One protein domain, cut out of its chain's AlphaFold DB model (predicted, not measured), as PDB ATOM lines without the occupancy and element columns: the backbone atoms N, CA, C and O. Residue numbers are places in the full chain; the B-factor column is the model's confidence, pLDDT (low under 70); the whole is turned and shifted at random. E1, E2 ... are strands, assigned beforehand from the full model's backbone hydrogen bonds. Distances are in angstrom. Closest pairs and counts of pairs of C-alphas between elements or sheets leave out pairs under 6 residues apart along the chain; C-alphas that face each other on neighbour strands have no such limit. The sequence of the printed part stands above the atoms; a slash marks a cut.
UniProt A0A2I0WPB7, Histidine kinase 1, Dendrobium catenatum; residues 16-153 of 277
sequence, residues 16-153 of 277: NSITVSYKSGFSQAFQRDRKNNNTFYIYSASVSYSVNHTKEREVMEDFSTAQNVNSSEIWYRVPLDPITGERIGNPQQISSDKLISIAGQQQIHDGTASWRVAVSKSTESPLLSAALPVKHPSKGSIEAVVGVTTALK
ATOM      1  N   ASN A  16     148.917 185.877 106.240       80.12
ATOM      2  CA  ASN A  16     149.209 184.613 105.573       80.12
ATOM      3  C   ASN A  16     148.618 183.441 106.361       80.12
ATOM      4  O   ASN A  16     147.987 182.560 105.777       80.12
ATOM      5  N   SER A  17     148.787 183.447 107.685       82.69
ATOM      6  CA  SER A  17     148.232 182.404 108.540       82.69
ATOM      7  C   SER A  17     148.166 182.770 110.016       82.69
ATOM      8  O   SER A  17     148.867 183.667 110.487       82.69
ATOM      9  N   ILE A  18     147.370 181.995 110.746       85.31
ATOM     10  CA  ILE A  18     147.393 181.895 112.205       85.31
ATOM     11  C   ILE A  18     147.705 180.446 112.542       85.31
ATOM     12  O   ILE A  18     147.071 179.553 111.987       85.31
ATOM     13  N   THR A  19     148.635 180.217 113.455       85.44
ATOM     14  CA  THR A  19     149.068 178.888 113.881       85.44
ATOM     15  C   THR A  19     148.957 178.787 115.394       85.44
ATOM     16  O   THR A  19     149.271 179.735 116.104       85.44
ATOM     17  N   VAL A  20     148.539 177.639 115.906       85.69
ATOM     18  CA  VAL A  20     148.551 177.312 117.329       85.69
ATOM     19  C   VAL A  20     149.335 176.021 117.496       85.69
ATOM     20  O   VAL A  20     149.007 175.025 116.861       85.69
ATOM     21  N   SER A  21     150.368 176.046 118.333       84.81
ATOM     22  CA  SER A  21     151.170 174.874 118.685       84.81
ATOM     23  C   SER A  21     151.007 174.577 120.171       84.81
ATOM     24  O   SER A  21     151.372 175.389 121.028       84.81
ATOM     25  N   TYR A  22     150.412 173.433 120.482       83.19
ATOM     26  CA  TYR A  22     150.078 173.019 121.838       83.19
ATOM     27  C   TYR A  22     151.236 172.270 122.492       83.19
ATOM     28  O   TYR A  22     152.084 171.675 121.832       83.19
ATOM     29  N   LYS A  23     151.254 172.259 123.827       79.75
ATOM     30  CA  LYS A  23     152.271 171.553 124.624       79.75
ATOM     31  C   LYS A  23     152.301 170.046 124.367       79.75
ATOM     32  O   LYS A  23     153.333 169.417 124.565       79.75
ATOM     33  N   SER A  24     151.196 169.477 123.894       75.88
ATOM     34  CA  SER A  24     151.109 168.076 123.477       75.88
ATOM     35  C   SER A  24     151.909 167.749 122.210       75.88
ATOM     36  O   SER A  24     152.032 166.574 121.883       75.88
ATOM     37  N   GLY A  25     152.422 168.750 121.486       74.12
ATOM     38  CA  GLY A  25     153.044 168.586 120.169       74.12
ATOM     39  C   GLY A  25     152.056 168.738 119.010       74.12
ATOM     40  O   GLY A  25     152.478 169.011 117.894       74.12
ATOM     41  N   PHE A  26     150.747 168.661 119.274       80.19
ATOM     42  CA  PHE A  26     149.725 168.953 118.272       80.19
ATOM     43  C   PHE A  26     149.815 170.413 117.821       80.19
ATOM     44  O   PHE A  26     149.955 171.327 118.640       80.19
ATOM     45  N   SER A  27     149.690 170.638 116.521       82.44
ATOM     46  CA  SER A  27     149.715 171.963 115.925       82.44
ATOM     47  C   SER A  27     148.608 172.093 114.890       82.44
ATOM     48  O   SER A  27     148.344 171.180 114.115       82.44
ATOM     49  N   GLN A  28     147.967 173.255 114.854       86.31
ATOM     50  CA  GLN A  28     146.924 173.577 113.887       86.31
ATOM     51  C   GLN A  28     147.141 174.975 113.323       86.31
ATOM     52  O   GLN A  28     147.678 175.850 113.999       86.31
ATOM     53  N   ALA A  29     146.702 175.218 112.098       85.75
ATOM     54  CA  ALA A  29     146.796 176.515 111.469       85.75
ATOM     55  C   ALA A  29     145.625 176.779 110.527       85.75
ATOM     56  O   ALA A  29     145.089 175.878 109.891       85.75
ATOM     57  N   PHE A  30     145.280 178.052 110.397       86.44
ATOM     58  CA  PHE A  30     144.464 178.560 109.306       86.44
ATOM     59  C   PHE A  30     145.393 179.297 108.355       86.44
ATOM     60  O   PHE A  30     146.007 180.292 108.742       86.44
ATOM     61  N   GLN A  31     145.525 178.799 107.131       84.19
ATOM     62  CA  GLN A  31     146.376 179.388 106.103       84.19
ATOM     63  C   GLN A  31     145.531 179.885 104.939       84.19
ATOM     64  O   GLN A  31     144.661 179.172 104.442       84.19
ATOM     65  N   ARG A  32     145.834 181.088 104.454       80.56
ATOM     66  CA  ARG A  32     145.249 181.624 103.227       80.56
ATOM     67  C   ARG A  32     146.227 181.458 102.075       80.56
ATOM     68  O   ARG A  32     147.386 181.857 102.170       80.56
ATOM     69  N   ASP A  33     145.750 180.909 100.970       76.81
ATOM     70  CA  ASP A  33     146.480 180.905  99.712       76.81
ATOM     71  C   ASP A  33     146.141 182.182  98.936       76.81
ATOM     72  O   ASP A  33     144.987 182.469  98.612       76.81
ATOM     73  N   ARG A  34     147.164 182.994  98.666       69.88
ATOM     74  CA  ARG A  34     146.993 184.281  97.986       69.88
ATOM     75  C   ARG A  34     146.673 184.138  96.500       69.88
ATOM     76  O   ARG A  34     146.122 185.080  95.942       69.88
ATOM     77  N   LYS A  35     147.023 183.017  95.856       71.50
ATOM     78  CA  LYS A  35     146.847 182.852  94.402       71.50
ATOM     79  C   LYS A  35     145.382 182.646  94.025       71.50
ATOM     80  O   LYS A  35     144.912 183.226  93.058       71.50
ATOM     81  N   ASN A  36     144.672 181.835  94.802       75.19
ATOM     82  CA  ASN A  36     143.279 181.447  94.555       75.19
ATOM     83  C   ASN A  36     142.308 182.003  95.606       75.19
ATOM     84  O   ASN A  36     141.111 181.772  95.501       75.19
ATOM     85  N   ASN A  37     142.810 182.739  96.603       74.88
ATOM     86  CA  ASN A  37     142.025 183.298  97.700       74.88
ATOM     87  C   ASN A  37     141.329 182.241  98.588       74.88
ATOM     88  O   ASN A  37     140.417 182.577  99.347       74.88
ATOM     89  N   ASN A  38     141.784 180.987  98.534       83.12
ATOM     90  CA  ASN A  38     141.236 179.895  99.331       83.12
ATOM     91  C   ASN A  38     141.823 179.897 100.744       83.12
ATOM     92  O   ASN A  38     142.988 180.250 100.959       83.12
ATOM     93  N   THR A  39     141.022 179.453 101.709       85.88
ATOM     94  CA  THR A  39     141.460 179.255 103.094       85.88
ATOM     95  C   THR A  39     141.546 177.768 103.382       85.88
ATOM     96  O   THR A  39     140.733 176.984 102.898       85.88
ATOM     97  N   PHE A  40     142.550 177.377 104.152       86.69
ATOM     98  CA  PHE A  40     142.815 175.994 104.494       86.69
ATOM     99  C   PHE A  40     142.977 175.849 105.995       86.69
ATOM    100  O   PHE A  40     143.690 176.633 106.628       86.69
ATOM    101  N   TYR A  41     142.352 174.814 106.535       88.12
ATOM    102  CA  TYR A  41     142.676 174.285 107.843       88.12
ATOM    103  C   TYR A  41     143.821 173.291 107.691       88.12
ATOM    104  O   TYR A  41     143.765 172.377 106.867       88.12
ATOM    105  N   ILE A  42     144.873 173.499 108.465       87.19
ATOM    106  CA  ILE A  42     146.057 172.657 108.500       87.19
ATOM    107  C   ILE A  42     146.204 172.125 109.912       87.19
ATOM    108  O   ILE A  42     146.027 172.874 110.868       87.19
ATOM    109  N   TYR A  43     146.538 170.853 110.056       85.62
ATOM    110  CA  TYR A  43     146.772 170.258 111.364       85.62
ATOM    111  C   TYR A  43     147.801 169.141 111.278       85.62
ATOM    112  O   TYR A  43     147.942 168.496 110.235       85.62
ATOM    113  N   SER A  44     148.525 168.937 112.372       82.00
ATOM    114  CA  SER A  44     149.397 167.787 112.525       82.00
ATOM    115  C   SER A  44     148.665 166.607 113.143       82.00
ATOM    116  O   SER A  44     147.784 166.766 113.985       82.00
ATOM    117  N   ALA A  45     149.039 165.406 112.724       76.00
ATOM    118  CA  ALA A  45     148.681 164.173 113.395       76.00
ATOM    119  C   ALA A  45     149.963 163.422 113.755       76.00
ATOM    120  O   ALA A  45     150.873 163.261 112.934       76.00
ATOM    121  N   SER A  46     150.027 162.950 114.993       61.28
ATOM    122  CA  SER A  46     151.048 162.002 115.418       61.28
ATOM    123  C   SER A  46     150.589 160.607 115.004       61.28
ATOM    124  O   SER A  46     149.606 160.105 115.538       61.28
ATOM    125  N   VAL A  47     151.276 159.981 114.048       48.34
ATOM    126  CA  VAL A  47     151.046 158.564 113.738       48.34
ATOM    127  C   VAL A  47     151.989 157.732 114.594       48.34
ATOM    128  O   VAL A  47     153.198 157.702 114.364       48.34
ATOM    129  N   SER A  48     151.440 157.050 115.593       34.69
ATOM    130  CA  SER A  48     152.121 155.957 116.281       34.69
ATOM    131  C   SER A  48     152.144 154.763 115.326       34.69
ATOM    132  O   SER A  48     151.135 154.091 115.132       34.69
ATOM    133  N   TYR A  49     153.285 154.496 114.689       29.44
ATOM    134  CA  TYR A  49     153.465 153.252 113.942       29.44
ATOM    135  C   TYR A  49     153.502 152.078 114.931       29.44
ATOM    136  O   TYR A  49     154.559 151.728 115.449       29.44
ATOM    137  N   SER A  50     152.357 151.441 115.184       25.81
ATOM    138  CA  SER A  50     152.336 150.044 115.613       25.81
ATOM    139  C   SER A  50     152.260 149.181 114.359       25.81
ATOM    140  O   SER A  50     151.241 149.167 113.666       25.81
ATOM    141  N   VAL A  51     153.348 148.479 114.040       30.31
ATOM    142  CA  VAL A  51     153.337 147.439 113.008       30.31
ATOM    143  C   VAL A  51     152.386 146.344 113.478       30.31
ATOM    144  O   VAL A  51     152.735 145.565 114.355       30.31
ATOM    145  N   ASN A  52     151.180 146.314 112.918       24.50
ATOM    146  CA  ASN A  52     150.448 145.081 112.668       24.50
ATOM    147  C   ASN A  52     149.413 145.318 111.564       24.50
ATOM    148  O   ASN A  52     148.469 146.092 111.701       24.50
ATOM    149  N   HIS A  53     149.634 144.636 110.441       32.56
ATOM    150  CA  HIS A  53     148.682 144.492 109.351       32.56
ATOM    151  C   HIS A  53     147.340 143.983 109.885       32.56
ATOM    152  O   HIS A  53     147.289 142.866 110.385       32.56
ATOM    153  N   THR A  54     146.252 144.743 109.732       27.17
ATOM    154  CA  THR A  54     145.056 144.362 108.949       27.17
ATOM    155  C   THR A  54     143.880 145.323 109.173       27.17
ATOM    156  O   THR A  54     143.486 145.596 110.298       27.17
ATOM    157  N   LYS A  55     143.267 145.692 108.039       27.66
ATOM    158  CA  LYS A  55     141.883 146.150 107.818       27.66
ATOM    159  C   LYS A  55     141.476 147.565 108.260       27.66
ATOM    160  O   LYS A  55     141.448 147.914 109.431       27.66
ATOM    161  N   GLU A  56     141.079 148.309 107.225       37.50
ATOM    162  CA  GLU A  56     140.149 149.441 107.177       37.50
ATOM    163  C   GLU A  56     139.291 149.625 108.435       37.50
ATOM    164  O   GLU A  56     138.399 148.822 108.719       37.50
ATOM    165  N   ARG A  57     139.516 150.739 109.140       25.66
ATOM    166  CA  ARG A  57     138.516 151.386 109.992       25.66
ATOM    167  C   ARG A  57     138.653 152.895 109.882       25.66
ATOM    168  O   ARG A  57     139.761 153.422 109.807       25.66
ATOM    169  N   GLU A  58     137.494 153.541 109.842       29.00
ATOM    170  CA  GLU A  58     137.291 154.982 109.934       29.00
ATOM    171  C   GLU A  58     138.234 155.604 110.968       29.00
ATOM    172  O   GLU A  58     138.358 155.116 112.093       29.00
ATOM    173  N   VAL A  59     138.918 156.677 110.565       27.16
ATOM    174  CA  VAL A  59     139.839 157.427 111.423       27.16
ATOM    175  C   VAL A  59     139.010 158.170 112.469       27.16
ATOM    176  O   VAL A  59     138.615 159.317 112.274       27.16
ATOM    177  N   MET A  60     138.702 157.486 113.567       23.03
ATOM    178  CA  MET A  60     138.168 158.099 114.771       23.03
ATOM    179  C   MET A  60     139.335 158.784 115.493       23.03
ATOM    180  O   MET A  60     140.315 158.137 115.858       23.03
ATOM    181  N   GLU A  61     139.251 160.112 115.609       33.25
ATOM    182  CA  GLU A  61     140.215 160.968 116.304       33.25
ATOM    183  C   GLU A  61     140.334 160.546 117.779       33.25
ATOM    184  O   GLU A  61     139.445 160.839 118.579       33.25
ATOM    185  N   ASP A  62     141.429 159.878 118.149       23.77
ATOM    186  CA  ASP A  62     141.722 159.549 119.545       23.77
ATOM    187  C   ASP A  62     142.834 160.466 120.079       23.77
ATOM    188  O   ASP A  62     143.994 160.415 119.661       23.77
ATOM    189  N   PHE A  63     142.447 161.382 120.969       40.16
ATOM    190  CA  PHE A  63     143.294 162.431 121.532       40.16
ATOM    191  C   PHE A  63     143.719 162.077 122.961       40.16
ATOM    192  O   PHE A  63     143.193 162.654 123.912       40.16
ATOM    193  N   SER A  64     144.712 161.201 123.151       29.16
ATOM    194  CA  SER A  64     145.482 161.208 124.408       29.16
ATOM    195  C   SER A  64     146.779 160.390 124.402       29.16
ATOM    196  O   SER A  64     146.866 159.315 123.827       29.16
ATOM    197  N   THR A  65     147.742 160.911 125.180       27.47
ATOM    198  CA  THR A  65     148.908 160.256 125.824       27.47
ATOM    199  C   THR A  65     150.199 159.973 125.029       27.47
ATOM    200  O   THR A  65     150.444 158.889 124.529       27.47
ATOM    201  N   ALA A  66     151.057 161.001 125.011       30.55
ATOM    202  CA  ALA A  66     152.448 161.080 125.497       30.55
ATOM    203  C   ALA A  66     153.472 159.921 125.334       30.55
ATOM    204  O   ALA A  66     153.277 158.817 125.821       30.55
ATOM    205  N   GLN A  67     154.673 160.359 124.909       30.42
ATOM    206  CA  GLN A  67     156.050 159.941 125.260       30.42
ATOM    207  C   GLN A  67     156.897 159.295 124.148       30.42
ATOM    208  O   GLN A  67     156.592 158.230 123.632       30.42
ATOM    209  N   ASN A  68     158.022 159.969 123.858       33.22
ATOM    210  CA  ASN A  68     159.244 159.479 123.206       33.22
ATOM    211  C   ASN A  68     159.059 158.551 122.002       33.22
ATOM    212  O   ASN A  68     159.452 157.387 122.026       33.22
ATOM    213  N   VAL A  69     158.572 159.109 120.900       32.12
ATOM    214  CA  VAL A  69     158.683 158.472 119.591       32.12
ATOM    215  C   VAL A  69     159.278 159.494 118.640       32.12
ATOM    216  O   VAL A  69     158.909 160.667 118.679       32.12
ATOM    217  N   ASN A  70     160.215 159.051 117.805       35.22
ATOM    218  CA  ASN A  70     160.745 159.795 116.666       35.22
ATOM    219  C   ASN A  70     159.602 159.955 115.639       35.22
ATOM    220  O   ASN A  70     159.567 159.289 114.608       35.22
ATOM    221  N   SER A  71     158.572 160.726 115.995       43.84
ATOM    222  CA  SER A  71     157.339 160.852 115.234       43.84
ATOM    223  C   SER A  71     157.598 161.813 114.088       43.84
ATOM    224  O   SER A  71     157.754 163.017 114.305       43.84
ATOM    225  N   SER A  72     157.639 161.294 112.864       52.47
ATOM    226  CA  SER A  72     157.431 162.119 111.684       52.47
ATOM    227  C   SER A  72     156.032 162.719 111.798       52.47
ATOM    228  O   SER A  72     155.023 162.042 111.623       52.47
ATOM    229  N   GLU A  73     155.969 163.987 112.187       67.31
ATOM    230  CA  GLU A  73     154.721 164.731 112.280       67.31
ATOM    231  C   GLU A  73     154.108 164.791 110.873       67.31
ATOM    232  O   GLU A  73     154.670 165.414 109.966       67.31
ATOM    233  N   ILE A  74     153.003 164.070 110.659       77.62
ATOM    234  CA  ILE A  74     152.291 164.084 109.382       77.62
ATOM    235  C   ILE A  74     151.335 165.261 109.411       77.62
ATOM    236  O   ILE A  74     150.605 165.459 110.380       77.62
ATOM    237  N   TRP A  75     151.326 166.039 108.339       83.25
ATOM    238  CA  TRP A  75     150.497 167.225 108.243       83.25
ATOM    239  C   TRP A  75     149.414 167.042 107.204       83.25
ATOM    240  O   TRP A  75     149.659 166.517 106.118       83.25
ATOM    241  N   TYR A  76     148.226 167.528 107.528       86.81
ATOM    242  CA  TYR A  76     147.068 167.494 106.655       86.81
ATOM    243  C   TYR A  76     146.593 168.908 106.364       86.81
ATOM    244  O   TYR A  76     146.713 169.805 107.196       86.81
ATOM    245  N   ARG A  77     146.036 169.095 105.171       88.00
ATOM    246  CA  ARG A  77     145.424 170.329 104.688       88.00
ATOM    247  C   ARG A  77     144.023 170.016 104.188       88.00
ATOM    248  O   ARG A  77     143.853 169.133 103.353       88.00
ATOM    249  N   VAL A  78     143.044 170.783 104.645       90.31
ATOM    250  CA  VAL A  78     141.646 170.690 104.218       90.31
ATOM    251  C   VAL A  78     141.196 172.080 103.769       90.31
ATOM    252  O   VAL A  78     141.425 173.041 104.512       90.31
ATOM    253  N   PRO A  79     140.619 172.247 102.569       90.19
ATOM    254  CA  PRO A  79     140.029 173.522 102.189       90.19
ATOM    255  C   PRO A  79     138.824 173.850 103.078       90.19
ATOM    256  O   PRO A  79     138.140 172.959 103.576       90.19
ATOM    257  N   LEU A  80     138.587 175.139 103.298       88.56
ATOM    258  CA  LEU A  80     137.454 175.642 104.067       88.56
ATOM    259  C   LEU A  80     136.506 176.431 103.172       88.56
ATOM    260  O   LEU A  80     136.959 177.196 102.313       88.56
ATOM    261  N   ASP A  81     135.208 176.287 103.421       83.38
ATOM    262  CA  ASP A  81     134.200 177.187 102.880       83.38
ATOM    263  C   ASP A  81     134.456 178.611 103.419       83.38
ATOM    264  O   ASP A  81     134.576 178.807 104.633       83.38
ATOM    265  N   PRO A  82     134.591 179.626 102.550       76.69
ATOM    266  CA  PRO A  82     134.944 180.979 102.971       76.69
ATOM    267  C   PRO A  82     133.805 181.734 103.677       76.69
ATOM    268  O   PRO A  82     134.068 182.794 104.248       76.69
ATOM    269  N   ILE A  83     132.567 181.240 103.603       79.12
ATOM    270  CA  ILE A  83     131.366 181.824 104.209       79.12
ATOM    271  C   ILE A  83     131.068 181.135 105.544       79.12
ATOM    272  O   ILE A  83     130.870 181.822 106.545       79.12
ATOM    273  N   THR A  84     131.051 179.801 105.572       83.38
ATOM    274  CA  THR A  84     130.666 179.027 106.767       83.38
ATOM    275  C   THR A  84     131.858 178.642 107.642       83.38
ATOM    276  O   THR A  84     131.701 178.440 108.844       83.38
ATOM    277  N   GLY A  85     133.062 178.557 107.066       80.00
ATOM    278  CA  GLY A  85     134.253 178.037 107.740       80.00
ATOM    279  C   GLY A  85     134.283 176.510 107.863       80.00
ATOM    280  O   GLY A  85     135.190 175.976 108.505       80.00
ATOM    281  N   GLU A  86     133.324 175.800 107.264       85.56
ATOM    282  CA  GLU A  86     133.263 174.339 107.295       85.56
ATOM    283  C   GLU A  86     134.315 173.699 106.382       85.56
ATOM    284  O   GLU A  86     134.744 174.271 105.378       85.56
ATOM    285  N   ARG A  87     134.749 172.486 106.741       88.06
ATOM    286  CA  ARG A  87     135.697 171.696 105.948       88.06
ATOM    287  C   ARG A  87     135.022 171.238 104.655       88.06
ATOM    288  O   ARG A  87     134.024 170.530 104.708       88.06
ATOM    289  N   ILE A  88     135.602 171.590 103.511       88.38
ATOM    290  CA  ILE A  88     135.134 171.153 102.193       88.38
ATOM    291  C   ILE A  88     136.144 170.175 101.589       88.38
ATOM    292  O   ILE A  88     137.332 170.467 101.493       88.38
ATOM    293  N   GLY A  89     135.684 168.999 101.170       86.75
ATOM    294  CA  GLY A  89     136.540 167.963 100.586       86.75
ATOM    295  C   GLY A  89     137.414 167.201 101.592       86.75
ATOM    296  O   GLY A  89     137.293 167.344 102.807       86.75
ATOM    297  N   ASN A  90     138.291 166.349 101.059       86.81
ATOM    298  CA  ASN A  90     139.062 165.389 101.853       86.81
ATOM    299  C   ASN A  90     140.419 165.955 102.318       86.81
ATOM    300  O   ASN A  90     141.044 166.721 101.576       86.81
ATOM    301  N   PRO A  91     140.924 165.540 103.499       87.62
ATOM    302  CA  PRO A  91     142.265 165.891 103.955       87.62
ATOM    303  C   PRO A  91     143.353 165.445 102.979       87.62
ATOM    304  O   PRO A  91     143.451 164.276 102.616       87.62
ATOM    305  N   GLN A  92     144.206 166.388 102.587       88.19
ATOM    306  CA  GLN A  92     145.384 166.132 101.766       88.19
ATOM    307  C   GLN A  92     146.633 166.169 102.635       88.19
ATOM    308  O   GLN A  92     146.879 167.160 103.323       88.19
ATOM    309  N   GLN A  93     147.443 165.116 102.575       86.75
ATOM    310  CA  GLN A  93     148.737 165.110 103.242       86.75
ATOM    311  C   GLN A  93     149.668 166.148 102.600       86.75
ATOM    312  O   GLN A  93     149.781 166.243 101.374       86.75
ATOM    313  N   ILE A  94     150.350 166.932 103.430       80.75
ATOM    314  CA  ILE A  94     151.325 167.936 103.015       80.75
ATOM    315  C   ILE A  94     152.665 167.712 103.716       80.75
ATOM    316  O   ILE A  94     152.742 167.175 104.817       80.75
ATOM    317  N   SER A  95     153.737 168.128 103.047       74.44
ATOM    318  CA  SER A  95     155.088 168.087 103.603       74.44
ATOM    319  C   SER A  95     155.308 169.225 104.600       74.44
ATOM    320  O   SER A  95     154.796 170.333 104.409       74.44
ATOM    321  N   SER A  96     156.111 168.965 105.633       66.06
ATOM    322  CA  SER A  96     156.433 169.930 106.688       66.06
ATOM    323  C   SER A  96     157.199 171.156 106.176       66.06
ATOM    324  O   SER A  96     157.061 172.246 106.724       66.06
ATOM    325  N   ASP A  97     157.938 171.028 105.071       57.19
ATOM    326  CA  ASP A  97     158.683 172.129 104.446       57.19
ATOM    327  C   ASP A  97     157.789 173.196 103.784       57.19
ATOM    328  O   ASP A  97     158.265 174.276 103.428       57.19
ATOM    329  N   LYS A  98     156.490 172.908 103.621       54.41
ATOM    330  CA  LYS A  98     155.491 173.845 103.084       54.41
ATOM    331  C   LYS A  98     154.769 174.640 104.174       54.41
ATOM    332  O   LYS A  98     153.902 175.453 103.848       54.41
ATOM    333  N   LEU A  99     155.102 174.411 105.445       62.66
ATOM    334  CA  LEU A  99     154.374 174.961 106.581       62.66
ATOM    335  C   LEU A  99     154.951 176.265 107.108       62.66
ATOM    336  O   LEU A  99     156.123 176.604 106.952       62.66
ATOM    337  N   ILE A 100     154.076 176.989 107.794       62.09
ATOM    338  CA  ILE A 100     154.408 178.214 108.497       62.09
ATOM    339  C   ILE A 100     155.243 177.885 109.734       62.09
ATOM    340  O   ILE A 100     154.747 177.310 110.700       62.09
ATOM    341  N   SER A 101     156.505 178.313 109.724       67.06
ATOM    342  CA  SER A 101     157.368 178.254 110.900       67.06
ATOM    343  C   SER A 101     157.036 179.407 111.852       67.06
ATOM    344  O   SER A 101     157.260 180.585 111.546       67.06
ATOM    345  N   ILE A 102     156.477 179.070 113.012       67.19
ATOM    346  CA  ILE A 102     156.397 179.961 114.173       67.19
ATOM    347  C   ILE A 102     157.486 179.567 115.174       67.19
ATOM    348  O   ILE A 102     158.044 178.471 115.099       67.19
ATOM    349  N   ALA A 103     157.837 180.462 116.097       63.81
ATOM    350  CA  ALA A 103     158.753 180.096 117.171       63.81
ATOM    351  C   ALA A 103     158.121 178.987 118.026       63.81
ATOM    352  O   ALA A 103     156.976 179.107 118.459       63.81
ATOM    353  N   GLY A 104     158.862 177.900 118.234       64.88
ATOM    354  CA  GLY A 104     158.418 176.777 119.051       64.88
ATOM    355  C   GLY A 104     158.423 177.134 120.534       64.88
ATOM    356  O   GLY A 104     159.035 178.118 120.954       64.88
ATOM    357  N   GLN A 105     157.791 176.291 121.352       64.94
ATOM    358  CA  GLN A 105     157.698 176.501 122.803       64.94
ATOM    359  C   GLN A 105     159.066 176.699 123.462       64.94
ATOM    360  O   GLN A 105     159.205 177.544 124.347       64.94
ATOM    361  N   GLN A 106     160.093 176.001 122.964       63.62
ATOM    362  CA  GLN A 106     161.454 176.129 123.479       63.62
ATOM    363  C   GLN A 106     162.083 177.514 123.278       63.62
ATOM    364  O   GLN A 106     163.019 177.915 123.961       63.62
ATOM    365  N   GLN A 107     161.577 178.290 122.328       65.06
ATOM    366  CA  GLN A 107     162.132 179.599 121.994       65.06
ATOM    367  C   GLN A 107     161.379 180.736 122.692       65.06
ATOM    368  O   GLN A 107     161.729 181.903 122.502       65.06
ATOM    369  N   ILE A 108     160.357 180.407 123.494       70.75
ATOM    370  CA  ILE A 108     159.463 181.357 124.171       70.75
ATOM    371  C   ILE A 108     159.360 181.065 125.686       70.75
ATOM    372  O   ILE A 108     158.410 181.457 126.360       70.75
ATOM    373  N   HIS A 109     160.365 180.400 126.263       67.94
ATOM    374  CA  HIS A 109     160.366 180.003 127.679       67.94
ATOM    375  C   HIS A 109     160.193 181.158 128.677       67.94
ATOM    376  O   HIS A 109     159.621 180.967 129.744       67.94
ATOM    377  N   ASP A 110     160.630 182.368 128.326       72.19
ATOM    378  CA  ASP A 110     160.496 183.570 129.158       72.19
ATOM    379  C   ASP A 110     159.090 184.192 129.121       72.19
ATOM    380  O   ASP A 110     158.858 185.264 129.680       72.19
ATOM    381  N   GLY A 111     158.136 183.562 128.433       72.88
ATOM    382  CA  GLY A 111     156.754 184.016 128.408       72.88
ATOM    383  C   GLY A 111     156.527 185.304 127.613       72.88
ATOM    384  O   GLY A 111     155.486 185.927 127.798       72.88
ATOM    385  N   THR A 112     157.467 185.720 126.757       78.88
ATOM    386  CA  THR A 112     157.342 186.960 125.973       78.88
ATOM    387  C   THR A 112     157.151 186.699 124.484       78.88
ATOM    388  O   THR A 112     157.613 185.691 123.960       78.88
ATOM    389  N   ALA A 113     156.526 187.648 123.784       80.94
ATOM    390  CA  ALA A 113     156.446 187.656 122.329       80.94
ATOM    391  C   ALA A 113     157.810 187.422 121.660       80.94
ATOM    392  O   ALA A 113     158.828 187.982 122.077       80.94
ATOM    393  N   SER A 114     157.813 186.633 120.589       81.38
ATOM    394  CA  SER A 114     158.987 186.406 119.746       81.38
ATOM    395  C   SER A 114     158.654 186.634 118.278       81.38
ATOM    396  O   SER A 114     157.519 186.430 117.848       81.38
ATOM    397  N   TRP A 115     159.657 187.060 117.516       82.50
ATOM    398  CA  TRP A 115     159.522 187.402 116.106       82.50
ATOM    399  C   TRP A 115     160.504 186.586 115.276       82.50
ATOM    400  O   TRP A 115     161.629 186.337 115.714       82.50
ATOM    401  N   ARG A 116     160.085 186.153 114.085       82.88
ATOM    402  CA  ARG A 116     160.912 185.351 113.174       82.88
ATOM    403  C   ARG A 116     160.641 185.667 111.723       82.88
ATOM    404  O   ARG A 116     159.500 185.916 111.351       82.88
ATOM    405  N   VAL A 117     161.688 185.563 110.913       84.44
ATOM    406  CA  VAL A 117     161.581 185.603 109.457       84.44
ATOM    407  C   VAL A 117     161.793 184.203 108.893       84.44
ATOM    408  O   VAL A 117     162.718 183.505 109.301       84.44
ATOM    409  N   ALA A 118     160.956 183.811 107.937       84.25
ATOM    410  CA  ALA A 118     161.117 182.589 107.154       84.25
ATOM    411  C   ALA A 118     160.940 182.882 105.659       84.25
ATOM    412  O   ALA A 118     160.272 183.843 105.286       84.25
ATOM    413  N   VAL A 119     161.513 182.049 104.793       83.50
ATOM    414  CA  VAL A 119     161.290 182.136 103.342       83.50
ATOM    415  C   VAL A 119     160.213 181.136 102.950       83.50
ATOM    416  O   VAL A 119     160.340 179.942 103.211       83.50
ATOM    417  N   SER A 120     159.156 181.620 102.304       78.06
ATOM    418  CA  SER A 120     158.104 180.764 101.766       78.06
ATOM    419  C   SER A 120     158.364 180.448 100.300       78.06
ATOM    420  O   SER A 120     158.389 181.354  99.466       78.06
ATOM    421  N   LYS A 121     158.502 179.155  99.981       73.00
ATOM    422  CA  LYS A 121     158.613 178.672  98.594       73.00
ATOM    423  C   LYS A 121     157.321 178.888  97.802       73.00
ATOM    424  O   LYS A 121     157.372 179.134  96.609       73.00
ATOM    425  N   SER A 122     156.158 178.788  98.450       70.25
ATOM    426  CA  SER A 122     154.858 178.852  97.764       70.25
ATOM    427  C   SER A 122     154.470 180.272  97.355       70.25
ATOM    428  O   SER A 122     153.843 180.472  96.313       70.25
ATOM    429  N   THR A 123     154.842 181.254  98.178       72.06
ATOM    430  CA  THR A 123     154.550 182.674  97.949       72.06
ATOM    431  C   THR A 123     155.760 183.462  97.465       72.06
ATOM    432  O   THR A 123     155.625 184.668  97.278       72.06
ATOM    433  N   GLU A 124     156.923 182.813  97.338       79.44
ATOM    434  CA  GLU A 124     158.203 183.422  96.945       79.44
ATOM    435  C   GLU A 124     158.457 184.744  97.684       79.44
ATOM    436  O   GLU A 124     158.800 185.775  97.110       79.44
ATOM    437  N   SER A 125     158.217 184.735  98.998       81.25
ATOM    438  CA  SER A 125     158.267 185.947  99.814       81.25
ATOM    439  C   SER A 125     158.830 185.659 101.204       81.25
ATOM    440  O   SER A 125     158.546 184.592 101.765       81.25
ATOM    441  N   PRO A 126     159.589 186.607 101.786       88.69
ATOM    442  CA  PRO A 126     159.870 186.608 103.211       88.69
ATOM    443  C   PRO A 126     158.562 186.720 104.009       88.69
ATOM    444  O   PRO A 126     157.710 187.570 103.739       88.69
ATOM    445  N   LEU A 127     158.404 185.860 105.005       86.44
ATOM    446  CA  LEU A 127     157.296 185.863 105.948       86.44
ATOM    447  C   LEU A 127     157.795 186.331 107.311       86.44
ATOM    448  O   LEU A 127     158.840 185.870 107.762       86.44
ATOM    449  N   LEU A 128     157.035 187.199 107.974       85.94
ATOM    450  CA  LEU A 128     157.251 187.598 109.362       85.94
ATOM    451  C   LEU A 128     156.218 186.902 110.249       85.94
ATOM    452  O   LEU A 128     155.015 187.128 110.097       85.94
ATOM    453  N   SER A 129     156.702 186.086 111.181       84.50
ATOM    454  CA  SER A 129     155.908 185.387 112.189       84.50
ATOM    455  C   SER A 129     156.100 186.039 113.555       84.50
ATOM    456  O   SER A 129     157.227 186.127 114.044       84.50
ATOM    457  N   ALA A 130     155.006 186.450 114.187       85.75
ATOM    458  CA  ALA A 130     154.953 186.849 115.590       85.75
ATOM    459  C   ALA A 130     154.351 185.702 116.398       85.75
ATOM    460  O   ALA A 130     153.321 185.176 115.992       85.75
ATOM    461  N   ALA A 131     154.953 185.310 117.517       86.12
ATOM    462  CA  ALA A 131     154.477 184.206 118.344       86.12
ATOM    463  C   ALA A 131     154.364 184.610 119.818       86.12
ATOM    464  O   ALA A 131     155.290 185.200 120.377       86.12
ATOM    465  N   LEU A 132     153.232 184.270 120.431       87.69
ATOM    466  CA  LEU A 132     152.854 184.597 121.802       87.69
ATOM    467  C   LEU A 132     152.559 183.317 122.598       87.69
ATOM    468  O   LEU A 132     151.814 182.460 122.116       87.69
ATOM    469  N   PRO A 133     153.097 183.176 123.819       88.44
ATOM    470  CA  PRO A 133     152.779 182.047 124.680       88.44
ATOM    471  C   PRO A 133     151.409 182.225 125.338       88.44
ATOM    472  O   PRO A 133     151.075 183.297 125.840       88.44
ATOM    473  N   VAL A 134     150.653 181.137 125.409       88.31
ATOM    474  CA  VAL A 134     149.408 181.029 126.172       88.31
ATOM    475  C   VAL A 134     149.721 180.287 127.462       88.31
ATOM    476  O   VAL A 134     150.168 179.139 127.429       88.31
ATOM    477  N   LYS A 135     149.511 180.950 128.600       87.38
ATOM    478  CA  LYS A 135     149.801 180.395 129.926       87.38
ATOM    479  C   LYS A 135     148.542 179.841 130.585       87.38
ATOM    480  O   LYS A 135     147.467 180.425 130.461       87.38
ATOM    481  N   HIS A 136     148.688 178.754 131.337       87.19
ATOM    482  CA  HIS A 136     147.638 178.258 132.216       87.19
ATOM    483  C   HIS A 136     147.341 179.307 133.302       87.19
ATOM    484  O   HIS A 136     148.280 179.728 133.986       87.19
ATOM    485  N   PRO A 137     146.070 179.687 133.534       83.44
ATOM    486  CA  PRO A 137     145.722 180.806 134.414       83.44
ATOM    487  C   PRO A 137     146.194 180.612 135.860       83.44
ATOM    488  O   PRO A 137     146.628 181.567 136.490       83.44
ATOM    489  N   SER A 138     146.163 179.379 136.375       86.56
ATOM    490  CA  SER A 138     146.579 179.075 137.754       86.56
ATOM    491  C   SER A 138     147.998 178.520 137.909       86.56
ATOM    492  O   SER A 138     148.558 178.608 138.993       86.56
ATOM    493  N   LYS A 139     148.587 177.929 136.859       86.50
ATOM    494  CA  LYS A 139     149.892 177.242 136.950       86.50
ATOM    495  C   LYS A 139     151.036 178.080 136.383       86.50
ATOM    496  O   LYS A 139     152.193 177.755 136.610       86.50
ATOM    497  N   GLY A 140     150.732 179.104 135.579       82.56
ATOM    498  CA  GLY A 140     151.730 179.923 134.883       82.56
ATOM    499  C   GLY A 140     152.519 179.189 133.788       82.56
ATOM    500  O   GLY A 140     153.275 179.833 133.059       82.56
ATOM    501  N   SER A 141     152.332 177.873 133.634       86.44
ATOM    502  CA  SER A 141     152.947 177.045 132.596       86.44
ATOM    503  C   SER A 141     152.460 177.439 131.207       86.44
ATOM    504  O   SER A 141     151.286 177.741 131.020       86.44
ATOM    505  N   ILE A 142     153.356 177.423 130.221       85.44
ATOM    506  CA  ILE A 142     152.991 177.624 128.814       85.44
ATOM    507  C   ILE A 142     152.283 176.357 128.321       85.44
ATOM    508  O   ILE A 142     152.870 175.278 128.345       85.44
ATOM    509  N   GLU A 143     151.030 176.493 127.890       87.12
ATOM    510  CA  GLU A 143     150.192 175.390 127.391       87.12
ATOM    511  C   GLU A 143     150.089 175.383 125.865       87.12
ATOM    512  O   GLU A 143     149.898 174.334 125.246       87.12
ATOM    513  N   ALA A 144     150.243 176.547 125.240       85.62
ATOM    514  CA  ALA A 144     150.282 176.678 123.794       85.62
ATOM    515  C   ALA A 144     151.102 177.898 123.372       85.62
ATOM    516  O   ALA A 144     151.432 178.768 124.179       85.62
ATOM    517  N   VAL A 145     151.401 177.975 122.084       85.31
ATOM    518  CA  VAL A 145     151.952 179.152 121.421       85.31
ATOM    519  C   VAL A 145     151.039 179.494 120.260       85.31
ATOM    520  O   VAL A 145     150.788 178.651 119.403       85.31
ATOM    521  N   VAL A 146     150.562 180.732 120.225       87.31
ATOM    522  CA  VAL A 146     149.782 181.271 119.114       87.31
ATOM    523  C   VAL A 146     150.698 182.141 118.276       87.31
ATOM    524  O   VAL A 146     151.318 183.073 118.785       87.31
ATOM    525  N   GLY A 147     150.794 181.834 116.992       85.94
ATOM    526  CA  GLY A 147     151.571 182.580 116.027       85.94
ATOM    527  C   GLY A 147     150.708 183.197 114.937       85.94
ATOM    528  O   GLY A 147     149.761 182.585 114.455       85.94
ATOM    529  N   VAL A 148     151.062 184.406 114.525       85.81
ATOM    530  CA  VAL A 148     150.487 185.100 113.373       85.81
ATOM    531  C   VAL A 148     151.597 185.329 112.367       85.81
ATOM    532  O   VAL A 148     152.635 185.897 112.705       85.81
ATOM    533  N   THR A 149     151.365 184.927 111.123       84.62
ATOM    534  CA  THR A 149     152.334 185.094 110.045       84.62
ATOM    535  C   THR A 149     151.780 185.994 108.963       84.62
ATOM    536  O   THR A 149     150.652 185.837 108.488       84.62
ATOM    537  N   THR A 150     152.609 186.938 108.545       84.25
ATOM    538  CA  THR A 150     152.310 187.925 107.511       84.25
ATOM    539  C   THR A 150     153.369 187.851 106.425       84.25
ATOM    540  O   THR A 150     154.531 187.563 106.705       84.25
ATOM    541  N   ALA A 151     152.984 188.088 105.171       83.88
ATOM    542  CA  ALA A 151     153.977 188.201 104.110       83.88
ATOM    543  C   ALA A 151     154.516 189.630 104.054       83.88
ATOM    544  O   ALA A 151     153.745 190.590 103.948       83.88
ATOM    545  N   LEU A 152     155.838 189.767 104.046       86.44
ATOM    546  CA  LEU A 152     156.509 191.065 104.014       86.44
ATOM    547  C   LEU A 152     156.375 191.766 102.659       86.44
ATOM    548  O   LEU A 152     156.560 192.975 102.585       86.44
ATOM    549  N   LYS A 153     155.911 191.069 101.610       83.50
ATOM    550  CA  LYS A 153     155.491 191.707 100.350       83.50
ATOM    551  C   LYS A 153     154.452 192.818 100.566       83.50
ATOM    552  O   LYS A 153     154.450 193.803  99.840       83.50
TER     553      LYS A 153
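This is residues 16 to 153 of the 277 residues of the protein "Histidine kinase 1" of Dendrobium catenatum (UniProt A0A2I0WPB7). One antiparallel sheet of eight strands, curled like part of a barrel but not closed, makes the body, and a long loop between E3 and E4 reaches away from it, with residues 50 to 60 sticking out. A second long link, residues 95 to 113, passes along the hollow side of the curl from the edge strand E5 to the other edge strand E6. The printed part has 138 residues, no named helix and eight named strands, E1 to E8 along the chain, in the sheet order E5, E4, E3, E2, E1, E8, E7, E6. The class is all strand, though under half of the residues, 58 of 138, are in named elements. The whole is compact, with a radius of gyration of the C-alphas of 16.4 A and spans of 48 by 42 by 28 A.

E1, residues 16 to 22, begins at C-alpha 16 (149.209, 184.613, 105.573) and is 20.0 A long. E2 is residues 27 to 32, E3 residues 39 to 45 and E4 residues 74 to 80. E5 is residues 92 to 94, and E6 is residues 114 to 120. E7, residues 125 to 135, is the longest strand at 31.8 A. E8, residues 142 to 151, is 26.9 A long and ends at C-alpha 151 (153.977, 188.201, 104.110).

E1 to E5 form a meander, each strand the antiparallel neighbour of the one before, and E6 to E8 form another. In the hairpin of E1 and E2, at 172 degrees between directions, C-alphas 29 and 19 face each other at 4.1 A, and N 20 and O 28 are 2.8 A apart, within hydrogen-bond range. E2 and E3 have N 29 and O 42 at 2.7 A. E3 and E4 have N 41 and O 78 at 2.8 A, and E4 and E5, at 129 degrees, have N 92 and O 77 at 2.9 A. E1 and E8 are antiparallel neighbours at 168 degrees, with N 147 and O 19 at 2.7 A. E8 and E7 have N 130 and O 148 at 2.9 A, and E7 and E6 have N 116 and O 129 at 2.9 A. E5 and E6 are apart.

The sheet is strongly twisted, and its curl from edge to edge is 119 degrees. The two C-alphas farthest apart, those of Thr 54 and Lys 153, are 49.2 A apart. The printed part has no cut. The links E3 to E4, E4 to E5 and E5 to E6 are long. The mean pLDDT of the printed part is 71.2, and residues 34, 46 to 73, 96 to 107 and 109 are under 70.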